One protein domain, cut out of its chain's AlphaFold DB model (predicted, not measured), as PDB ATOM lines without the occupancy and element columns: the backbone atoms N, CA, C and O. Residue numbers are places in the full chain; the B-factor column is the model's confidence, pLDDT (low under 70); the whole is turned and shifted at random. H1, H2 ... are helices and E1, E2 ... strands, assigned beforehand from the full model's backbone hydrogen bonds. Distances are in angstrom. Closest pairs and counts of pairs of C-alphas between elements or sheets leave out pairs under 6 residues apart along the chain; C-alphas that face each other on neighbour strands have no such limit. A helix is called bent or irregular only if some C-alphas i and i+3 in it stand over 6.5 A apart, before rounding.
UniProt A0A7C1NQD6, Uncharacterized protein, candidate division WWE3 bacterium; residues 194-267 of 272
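AT A GLANCE: This is residues 194 to 267 of the 272 residues of an uncharacterized protein of candidate division WWE3 bacterium (UniProt A0A7C1NQD6). Look for a twisted sheet of four strands between two helices, with H1 over one face and H2 over the other, both running along the strands. E2 and E4 make the middle of the sheet, H2 sits nearer to it than H1, and a long loop, residues 233 to 247, swings out on the side of H2 before the chain returns into E4. The printed part has 74 residues, with named elements in the order E1, E2, H1, E3, E4, H2, and its class is mixed, helices and strands. The sheet is mixed, in the order E1, E2, E4, E3. The whole is compact, with a radius of gyration of the C-alphas of 11.4 A and spans of 31 by 30 by 17 A.

IN THESE COORDINATES: Find C-alpha 194 at (167.135, 123.437, 193.607), where E1, residues 194 to 196, begins. E2 follows at residues 202 to 208, 18.5 A long. H1, residues 215 to 224, starts from C-alpha 215 at (162.543, 125.567, 179.213) and is 14.4 A long. E3 is residues 228 to 232, 13.2 A, and E4 is residues 248 to 255, the longest strand at 22.5 A. H2, residues 256 to 266, is 14.3 A long and ends at C-alpha 266, at (179.257, 122.254, 193.335). H2 is irregular: C-alphas 258 and 261 are 7.3 A apart.

HOW THE PARTS SIT: Begin at the edge strand E1, which forms a hairpin with E2; they are antiparallel, and N 195 and O 203 are 2.8 A apart, within hydrogen-bond range. On the other side of E2 is E4, parallel at 10 degrees, with N 204 and O 250 at 2.8 A. E4 and the edge strand E3 are parallel at 20 degrees, with N 232 and O 251 at 2.8 A. E2, H1 and E3 form a split strand-helix-strand unit, two strands running the same way with E4 between them in the sheet, and its crossover is right-handed. H1 is on the sheet at a height of 9.9 A, over E2 and only just over E4, with 3 of its C-alphas there; its closest C-alpha to E2 is that of Leu 218, 7.7 A from that of Ala 206. H2 is on the opposite face at a height of 8.5 A, over E2 and E4; its closest C-alphas to E4 are those of Leu 263 and Val 252, 7.1 A apart. On the local plane H1 stands at 9 degrees to E2, and H2 at 3 degrees. H1 has every O i to N i+4 pair within hydrogen-bond range, H2 has 5 of 7.

THE WHOLE: The two C-alphas farthest apart, those of Tyr 210 and Lys 246, are 31.5 A from each other. The printed part has no cut. The link from E3 to E4, 15 residues, is long. The mean pLDDT of the printed part is 91.9, and no printed residue is under 70.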
ATOM      1  N   VAL A 194     166.437 122.304 193.000       93.69
ATOM      2  CA  VAL A 194     167.135 123.437 193.607       93.69
ATOM      3  C   VAL A 194     167.886 122.899 194.819       93.69
ATOM      4  O   VAL A 194     167.280 122.376 195.751       93.69
ATOM      5  N   LEU A 195     169.213 122.949 194.764       93.88
ATOM      6  CA  LEU A 195     170.114 122.370 195.752       93.88
ATOM      7  C   LEU A 195     170.980 123.471 196.372       93.88
ATOM      8  O   LEU A 195     171.377 124.405 195.672       93.88
ATOM      9  N   PRO A 196     171.345 123.363 197.657       93.44
ATOM     10  CA  PRO A 196     172.327 124.262 198.241       93.44
ATOM     11  C   PRO A 196     173.717 123.987 197.649       93.44
ATOM     12  O   PRO A 196     174.181 122.839 197.608       93.44
ATOM     13  N   ALA A 197     174.404 125.046 197.217       94.06
ATOM     14  CA  ALA A 197     175.804 124.959 196.828       94.06
ATOM     15  C   ALA A 197     176.696 124.772 198.064       94.06
ATOM     16  O   ALA A 197     176.353 125.180 199.176       94.06
ATOM     17  N   LYS A 198     177.874 124.174 197.875       93.81
ATOM     18  CA  LYS A 198     178.892 124.041 198.931       93.81
ATOM     19  C   LYS A 198     179.318 125.389 199.507       93.81
ATOM     20  O   LYS A 198     179.481 125.476 200.719       93.81
ATOM     21  N   ASP A 199     179.413 126.411 198.659       93.31
ATOM     22  CA  ASP A 199     179.946 127.733 199.012       93.31
ATOM     23  C   ASP A 199     178.850 128.747 199.400       93.31
ATOM     24  O   ASP A 199     179.077 129.954 199.434       93.31
ATOM     25  N   GLY A 200     177.644 128.261 199.715       91.81
ATOM     26  CA  GLY A 200     176.543 129.072 200.251       91.81
ATOM     27  C   GLY A 200     175.600 129.693 199.214       91.81
ATOM     28  O   GLY A 200     174.630 130.340 199.606       91.81
ATOM     29  N   GLY A 201     175.853 129.501 197.916       94.69
ATOM     30  CA  GLY A 201     174.928 129.832 196.829       94.69
ATOM     31  C   GLY A 201     173.907 128.734 196.527       94.69
ATOM     32  O   GLY A 201     173.638 127.849 197.346       94.69
ATOM     33  N   VAL A 202     173.359 128.767 195.311       95.38
ATOM     34  CA  VAL A 202     172.338 127.819 194.837       95.38
ATOM     35  C   VAL A 202     172.822 127.074 193.595       95.38
ATOM     36  O   VAL A 202     173.425 127.652 192.693       95.38
ATOM     37  N   VAL A 203     172.524 125.779 193.527       95.94
ATOM     38  CA  VAL A 203     172.688 124.950 192.332       95.94
ATOM     39  C   VAL A 203     171.312 124.562 191.812       95.94
ATOM     40  O   VAL A 203     170.540 123.909 192.508       95.94
ATOM     41  N   VAL A 204     171.020 124.920 190.567       95.94
ATOM     42  CA  VAL A 204     169.848 124.426 189.842       95.94
ATOM     43  C   VAL A 204     170.295 123.243 188.993       95.94
ATOM     44  O   VAL A 204     170.923 123.408 187.949       95.94
ATOM     45  N   ASP A 205     170.010 122.032 189.467       94.88
ATOM     46  CA  ASP A 205     170.257 120.792 188.737       94.88
ATOM     47  C   ASP A 205     169.131 120.558 187.723       94.88
ATOM     48  O   ASP A 205     168.057 120.061 188.071       94.88
ATOM     49  N   ALA A 206     169.410 120.897 186.465       94.25
ATOM     50  CA  ALA A 206     168.574 120.647 185.293       94.25
ATOM     51  C   ALA A 206     169.143 119.500 184.429       94.25
ATOM     52  O   ALA A 206     168.968 119.463 183.204       94.25
ATOM     53  N   THR A 207     169.885 118.571 185.046       91.88
ATOM     54  CA  THR A 207     170.460 117.416 184.348       91.88
ATOM     55  C   THR A 207     169.415 116.356 184.027       91.88
ATOM     56  O   THR A 207     168.417 116.196 184.731       91.88
ATOM     57  N   TYR A 208     169.649 115.609 182.949       87.88
ATOM     58  CA  TYR A 208     168.674 114.657 182.422       87.88
ATOM     59  C   TYR A 208     169.309 113.404 181.808       87.88
ATOM     60  O   TYR A 208     170.425 113.432 181.294       87.88
ATOM     61  N   GLU A 209     168.565 112.305 181.758       83.44
ATOM     62  CA  GLU A 209     168.931 111.081 181.036       83.44
ATOM     63  C   GLU A 209     168.445 111.108 179.579       83.44
ATOM     64  O   GLU A 209     169.194 110.751 178.663       83.44
ATOM     65  N   TYR A 210     167.209 111.560 179.328       80.75
ATOM     66  CA  TYR A 210     166.597 111.513 177.989       80.75
ATOM     67  C   TYR A 210     166.533 112.878 177.298       80.75
ATOM     68  O   TYR A 210     167.254 113.134 176.322       80.75
ATOM     69  N   PHE A 211     165.678 113.766 177.794       80.81
ATOM     70  CA  PHE A 211     165.455 115.106 177.243       80.81
ATOM     71  C   PHE A 211     165.748 116.158 178.305       80.81
ATOM     72  O   PHE A 211     165.614 115.831 179.477       80.81
ATOM     73  N   PRO A 212     166.134 117.393 177.944       86.56
ATOM     74  CA  PRO A 212     166.168 118.499 178.901       86.56
ATOM     75  C   PRO A 212     164.791 118.754 179.527       86.56
ATOM     76  O   PRO A 212     163.782 118.363 178.933       86.56
ATOM     77  N   PRO A 213     164.725 119.346 180.734       88.19
ATOM     78  CA  PRO A 213     163.459 119.819 181.285       88.19
ATOM     79  C   PRO A 213     162.807 120.860 180.358       88.19
ATOM     80  O   PRO A 213     163.453 121.381 179.448       88.19
ATOM     81  N   ASN A 214     161.513 121.125 180.568       90.19
ATOM     82  CA  ASN A 214     160.821 122.202 179.860       90.19
ATOM     83  C   ASN A 214     161.539 123.535 180.155       90.19
ATOM     84  O   ASN A 214     161.904 123.789 181.304       90.19
ATOM     85  N   GLN A 215     161.782 124.327 179.110       90.38
ATOM     86  CA  GLN A 215     162.543 125.567 179.213       90.38
ATOM     87  C   GLN A 215     161.791 126.643 180.006       90.38
ATOM     88  O   GLN A 215     162.397 127.242 180.881       90.38
ATOM     89  N   GLU A 216     160.490 126.817 179.775       92.12
ATOM     90  CA  GLU A 216     159.642 127.776 180.501       92.12
ATOM     91  C   GLU A 216     159.618 127.450 182.000       92.12
ATOM     92  O   GLU A 216     159.850 128.315 182.832       92.12
ATOM     93  N   ALA A 217     159.458 126.168 182.350       92.25
ATOM     94  CA  ALA A 217     159.498 125.731 183.748       92.25
ATOM     95  C   ALA A 217     160.871 125.968 184.407       92.25
ATOM     96  O   ALA A 217     160.961 126.212 185.609       92.25
ATOM     97  N   LEU A 218     161.961 125.856 183.639       93.94
ATOM     98  CA  LEU A 218     163.293 126.195 184.132       93.94
ATOM     99  C   LEU A 218     163.438 127.706 184.316       93.94
ATOM    100  O   LEU A 218     163.959 128.130 185.340       93.94
ATOM    101  N   GLU A 219     162.980 128.502 183.356       93.31
ATOM    102  CA  GLU A 219     163.019 129.963 183.416       93.31
ATOM    103  C   GLU A 219     162.213 130.501 184.602       93.31
ATOM    104  O   GLU A 219     162.763 131.289 185.365       93.31
ATOM    105  N   GLU A 220     161.011 129.981 184.855       93.94
ATOM    106  CA  GLU A 220     160.180 130.332 186.017       93.94
ATOM    107  C   GLU A 220     160.920 130.099 187.348       93.94
ATOM    108  O   GLU A 220     160.979 130.974 188.214       93.94
ATOM    109  N   ILE A 221     161.575 128.939 187.500       93.75
ATOM    110  CA  ILE A 221     162.399 128.650 188.686       93.75
ATOM    111  C   ILE A 221     163.569 129.632 188.783       93.75
ATOM    112  O   ILE A 221     163.908 130.089 189.873       93.75
ATOM    113  N   LEU A 222     164.220 129.939 187.660       93.62
ATOM    114  CA  LEU A 222     165.361 130.848 187.645       93.62
ATOM    115  C   LEU A 222     164.951 132.287 187.967       93.62
ATOM    116  O   LEU A 222     165.725 132.985 188.620       93.62
ATOM    117  N   GLU A 223     163.775 132.739 187.535       93.31
ATOM    118  CA  GLU A 223     163.191 134.047 187.865       93.31
ATOM    119  C   GLU A 223     162.901 134.197 189.355       93.31
ATOM    120  O   GLU A 223     163.207 135.240 189.928       93.31
ATOM    121  N   ALA A 224     162.422 133.135 190.003       92.56
ATOM    122  CA  ALA A 224     162.192 133.121 191.444       92.56
ATOM    123  C   ALA A 224     163.488 133.118 192.283       92.56
ATOM    124  O   ALA A 224     163.447 133.402 193.482       92.56
ATOM    125  N   LEU A 225     164.642 132.784 191.690       91.44
ATOM    126  CA  LEU A 225     165.924 132.720 192.390       91.44
ATOM    127  C   LEU A 225     166.711 134.037 192.242       91.44
ATOM    128  O   LEU A 225     167.162 134.364 191.139       91.44
ATOM    129  N   PRO A 226     166.949 134.779 193.341       78.12
ATOM    130  CA  PRO A 226     167.715 136.015 193.290       78.12
ATOM    131  C   PRO A 226     169.203 135.715 193.090       78.12
ATOM    132  O   PRO A 226     169.763 134.843 193.758       78.12
ATOM    133  N   GLY A 227     169.868 136.471 192.214       85.94
ATOM    134  CA  GLY A 227     171.322 136.417 192.093       85.94
ATOM    135  C   GLY A 227     171.877 136.332 190.679       85.94
ATOM    136  O   GLY A 227     171.154 136.216 189.687       85.94
ATOM    137  N   LYS A 228     173.208 136.375 190.586       91.69
ATOM    138  CA  LYS A 228     173.927 136.248 189.315       91.69
ATOM    139  C   LYS A 228     173.911 134.795 188.848       91.69
ATOM    140  O   LYS A 228     174.343 133.896 189.569       91.69
ATOM    141  N   ARG A 229     173.446 134.570 187.620       94.25
ATOM    142  CA  ARG A 229     173.322 133.232 187.026       94.25
ATOM    143  C   ARG A 229     174.579 132.862 186.241       94.25
ATOM    144  O   ARG A 229     175.072 133.659 185.448       94.25
ATOM    145  N   THR A 230     175.048 131.632 186.421       95.31
ATOM    146  CA  THR A 230     176.089 131.010 185.591       95.31
ATOM    147  C   THR A 230     175.565 129.682 185.063       95.31
ATOM    148  O   THR A 230     175.214 128.806 185.851       95.31
ATOM    149  N   VAL A 231     175.496 129.522 183.741       95.56
ATOM    150  CA  VAL A 231     175.060 128.270 183.103       95.56
ATOM    151  C   VAL A 231     176.281 127.400 182.834       95.56
ATOM    152  O   VAL A 231     177.263 127.871 182.274       95.56
ATOM    153  N   LEU A 232     176.200 126.134 183.233       96.31
ATOM    154  CA  LEU A 232     177.241 125.128 183.072       96.31
ATOM    155  C   LEU A 232     176.711 123.980 182.216       96.31
ATOM    156  O   LEU A 232     175.643 123.419 182.474       96.31
ATOM    157  N   THR A 233     177.491 123.616 181.212       94.06
ATOM    158  CA  THR A 233     177.157 122.707 180.119       94.06
ATOM    159  C   THR A 233     178.234 121.628 179.963       94.06
ATOM    160  O   THR A 233     179.300 121.716 180.573       94.06
ATOM    161  N   PRO A 234     178.020 120.592 179.129       92.56
ATOM    162  CA  PRO A 234     179.048 119.583 178.874       92.56
ATOM    163  C   PRO A 234     180.341 120.113 178.232       92.56
ATOM    164  O   PRO A 234     181.292 119.343 178.107       92.56
ATOM    165  N   GLN A 235     180.352 121.356 177.749       92.38
ATOM    166  CA  GLN A 235     181.523 122.021 177.181       92.38
ATOM    167  C   GLN A 235     182.418 122.647 178.258       92.38
ATOM    168  O   GLN A 235     183.585 122.925 177.986       92.38
ATOM    169  N   ASP A 236     181.897 122.846 179.468       93.19
ATOM    170  CA  ASP A 236     182.623 123.487 180.556       93.19
ATOM    171  C   ASP A 236     183.558 122.481 181.251       93.19
ATOM    172  O   ASP A 236     183.095 121.468 181.786       93.19
ATOM    173  N   PRO A 237     184.883 122.724 181.268       92.19
ATOM    174  CA  PRO A 237     185.829 121.822 181.912       92.19
ATOM    175  C   PRO A 237     185.673 121.884 183.432       92.19
ATOM    176  O   PRO A 237     185.692 122.963 184.036       92.19
ATOM    177  N   VAL A 238     185.551 120.710 184.057       91.75
ATOM    178  CA  VAL A 238     185.238 120.543 185.487       91.75
ATOM    179  C   VAL A 238     186.219 121.319 186.368       91.75
ATOM    180  O   VAL A 238     185.820 121.912 187.371       91.75
ATOM    181  N   GLU A 239     187.493 121.376 185.989       92.00
ATOM    182  CA  GLU A 239     188.571 122.045 186.720       92.00
ATOM    183  C   GLU A 239     188.343 123.557 186.806       92.00
ATOM    184  O   GLU A 239     188.576 124.146 187.861       92.00
ATOM    185  N   LYS A 240     187.806 124.172 185.743       90.81
ATOM    186  CA  LYS A 240     187.568 125.624 185.667       90.81
ATOM    187  C   LYS A 240     186.232 126.061 186.263       90.81
ATOM    188  O   LYS A 240     186.033 127.256 186.469       90.81
ATOM    189  N   VAL A 241     185.332 125.122 186.562       91.94
ATOM    190  CA  VAL A 241     184.066 125.428 187.239       91.94
ATOM    191  C   VAL A 241     184.356 126.011 188.622       91.94
ATOM    192  O   VAL A 241     184.956 125.344 189.470       91.94
ATOM    193  N   LYS A 242     183.929 127.257 188.840       90.88
ATOM    194  CA  LYS A 242     183.946 127.913 190.152       90.88
ATOM    195  C   LYS A 242     182.718 127.496 190.961       90.88
ATOM    196  O   LYS A 242     181.697 127.117 190.391       90.88
ATOM    197  N   GLY A 243     182.845 127.552 192.282       89.75
ATOM    198  CA  GLY A 243     181.723 127.398 193.200       89.75
ATOM    199  C   GLY A 243     180.636 128.453 192.998       89.75
ATOM    200  O   GLY A 243     180.878 129.465 192.346       89.75
ATOM    201  N   ALA A 244     179.455 128.218 193.570       92.44
ATOM    202  CA  ALA A 244     178.392 129.220 193.642       92.44
ATOM    203  C   ALA A 244     178.329 129.770 195.068       92.44
ATOM    204  O   ALA A 244     177.976 129.042 196.003       92.44
ATOM    205  N   THR A 245     178.698 131.038 195.224       94.00
ATOM    206  CA  THR A 245     178.697 131.745 196.507       94.00
ATOM    207  C   THR A 245     177.340 132.392 196.794       94.00
ATOM    208  O   THR A 245     176.413 132.332 195.982       94.00
ATOM    209  N   LYS A 246     177.170 132.980 197.981       92.19
ATOM    210  CA  LYS A 246     175.911 133.620 198.385       92.19
ATOM    211  C   LYS A 246     175.478 134.678 197.356       92.19
ATOM    212  O   LYS A 246     176.219 135.612 197.080       92.19
ATOM    213  N   GLY A 247     174.256 134.547 196.835       90.31
ATOM    214  CA  GLY A 247     173.728 135.431 195.785       90.31
ATOM    215  C   GLY A 247     174.125 135.026 194.360       90.31
ATOM    216  O   GLY A 247     173.875 135.781 193.421       90.31
ATOM    217  N   GLU A 248     174.720 133.848 194.175       95.56
ATOM    218  CA  GLU A 248     174.984 133.251 192.867       95.56
ATOM    219  C   GLU A 248     174.166 131.971 192.667       95.56
ATOM    220  O   GLU A 248     173.921 131.193 193.597       95.56
ATOM    221  N   VAL A 249     173.780 131.743 191.414       96.62
ATOM    222  CA  VAL A 249     173.028 130.569 190.974       96.62
ATOM    223  C   VAL A 249     173.817 129.862 189.874       96.62
ATOM    224  O   VAL A 249     173.976 130.391 188.772       96.62
ATOM    225  N   ALA A 250     174.295 128.651 190.152       96.25
ATOM    226  CA  ALA A 250     174.887 127.776 189.147       96.25
ATOM    227  C   ALA A 250     173.808 126.876 188.535       96.25
ATOM    228  O   ALA A 250     173.249 126.009 189.206       96.25
ATOM    229  N   VAL A 251     173.523 127.063 187.251       96.38
ATOM    230  CA  VAL A 251     172.556 126.260 186.500       96.38
ATOM    231  C   VAL A 251     173.305 125.150 185.784       96.38
ATOM    232  O   VAL A 251     174.032 125.399 184.827       96.38
ATOM    233  N   VAL A 252     173.146 123.913 186.243       96.06
ATOM    234  CA  VAL A 252     173.846 122.754 185.684       96.06
ATOM    235  C   VAL A 252     172.924 122.047 184.702       96.06
ATOM    236  O   VAL A 252     171.953 121.404 185.099       96.06
ATOM    237  N   MET A 253     173.230 122.155 183.410       93.88
ATOM    238  CA  MET A 253     172.364 121.682 182.335       93.88
ATOM    239  C   MET A 253     173.107 120.751 181.376       93.88
ATOM    240  O   MET A 253     174.095 121.112 180.745       93.88
ATOM    241  N   GLY A 254     172.588 119.537 181.207       90.69
ATOM    242  CA  GLY A 254     173.142 118.568 180.265       90.69
ATOM    243  C   GLY A 254     172.840 117.118 180.642       90.69
ATOM    244  O   GLY A 254     172.166 116.861 181.639       90.69
ATOM    245  N   PRO A 255     173.337 116.145 179.856       88.62
ATOM    246  CA  PRO A 255     173.149 114.735 180.166       88.62
ATOM    247  C   PRO A 255     173.752 114.376 181.533       88.62
ATOM    248  O   PRO A 255     174.942 114.617 181.741       88.62
ATOM    249  N   SER A 256     172.989 113.744 182.428       87.44
ATOM    250  CA  SER A 256     173.408 113.392 183.801       87.44
ATOM    251  C   SER A 256     174.757 112.668 183.841       87.44
ATOM    252  O   SER A 256     175.623 112.986 184.651       87.44
ATOM    253  N   GLN A 257     174.985 111.760 182.886       85.25
ATOM    254  CA  GLN A 257     176.234 111.000 182.738       85.25
ATOM    255  C   GLN A 257     177.469 111.881 182.486       85.25
ATOM    256  O   GLN A 257     178.575 111.477 182.823       85.25
ATOM    257  N   LYS A 258     177.294 113.058 181.874       88.69
ATOM    258  CA  LYS A 258     178.371 114.024 181.612       88.69
ATOM    259  C   LYS A 258     178.487 115.079 182.710       88.69
ATOM    260  O   LYS A 258     179.582 115.545 182.984       88.69
ATOM    261  N   MET A 259     177.366 115.444 183.330       93.50
ATOM    262  CA  MET A 259     177.303 116.543 184.298       93.50
ATOM    263  C   MET A 259     177.586 116.114 185.744       93.50
ATOM    264  O   MET A 259     177.821 116.970 186.592       93.50
ATOM    265  N   GLY A 260     177.596 114.808 186.036       89.44
ATOM    266  CA  GLY A 260     177.859 114.264 187.375       89.44
ATOM    267  C   GLY A 260     179.084 114.864 188.087       89.44
ATOM    268  O   GLY A 260     178.941 115.291 189.232       89.44
ATOM    269  N   PRO A 261     180.261 114.976 187.438       92.50
ATOM    270  CA  PRO A 261     181.437 115.608 188.044       92.50
ATOM    271  C   PRO A 261     181.232 117.083 188.425       92.50
ATOM    272  O   PRO A 261     181.665 117.500 189.496       92.50
ATOM    273  N   ILE A 262     180.534 117.861 187.588       93.06
ATOM    274  CA  ILE A 262     180.223 119.274 187.859       93.06
ATOM    275  C   ILE A 262     179.280 119.387 189.061       93.06
ATOM    276  O   ILE A 262     179.555 120.154 189.982       93.06
ATOM    277  N   LEU A 263     178.217 118.574 189.104       91.88
ATOM    278  CA  LEU A 263     177.307 118.525 190.254       91.88
ATOM    279  C   LEU A 263     178.064 118.182 191.541       91.88
ATOM    280  O   LEU A 263     177.950 118.903 192.528       91.88
ATOM    281  N   LEU A 264     178.888 117.129 191.518       92.12
ATOM    282  CA  LEU A 264     179.684 116.706 192.673       92.12
ATOM    283  C   LEU A 264     180.654 117.788 193.140       92.12
ATOM    284  O   LEU A 264     180.907 117.891 194.341       92.12
ATOM    285  N   LYS A 265     181.199 118.596 192.226       92.94
ATOM    286  CA  LYS A 265     182.063 119.724 192.578       92.94
ATOM    287  C   LYS A 265     181.282 120.823 193.298       92.94
ATOM    288  O   LYS A 265     181.774 121.310 194.311       92.94
ATOM    289  N   LEU A 266     180.068 121.135 192.842       93.25
ATOM    290  CA  LEU A 266     179.257 122.254 193.335       93.25
ATOM    291  C   LEU A 266     178.424 121.952 194.588       93.25
ATOM    292  O   LEU A 266     178.188 122.857 195.383       93.25
ATOM    293  N   THR A 267     177.976 120.711 194.797       92.00
ATOM    294  CA  THR A 267     177.083 120.355 195.916       92.00
ATOM    295  C   THR A 267     177.748 119.409 196.909       92.00
ATOM    296  O   THR A 267     178.702 118.694 196.590       92.00
TER     297      THR A 267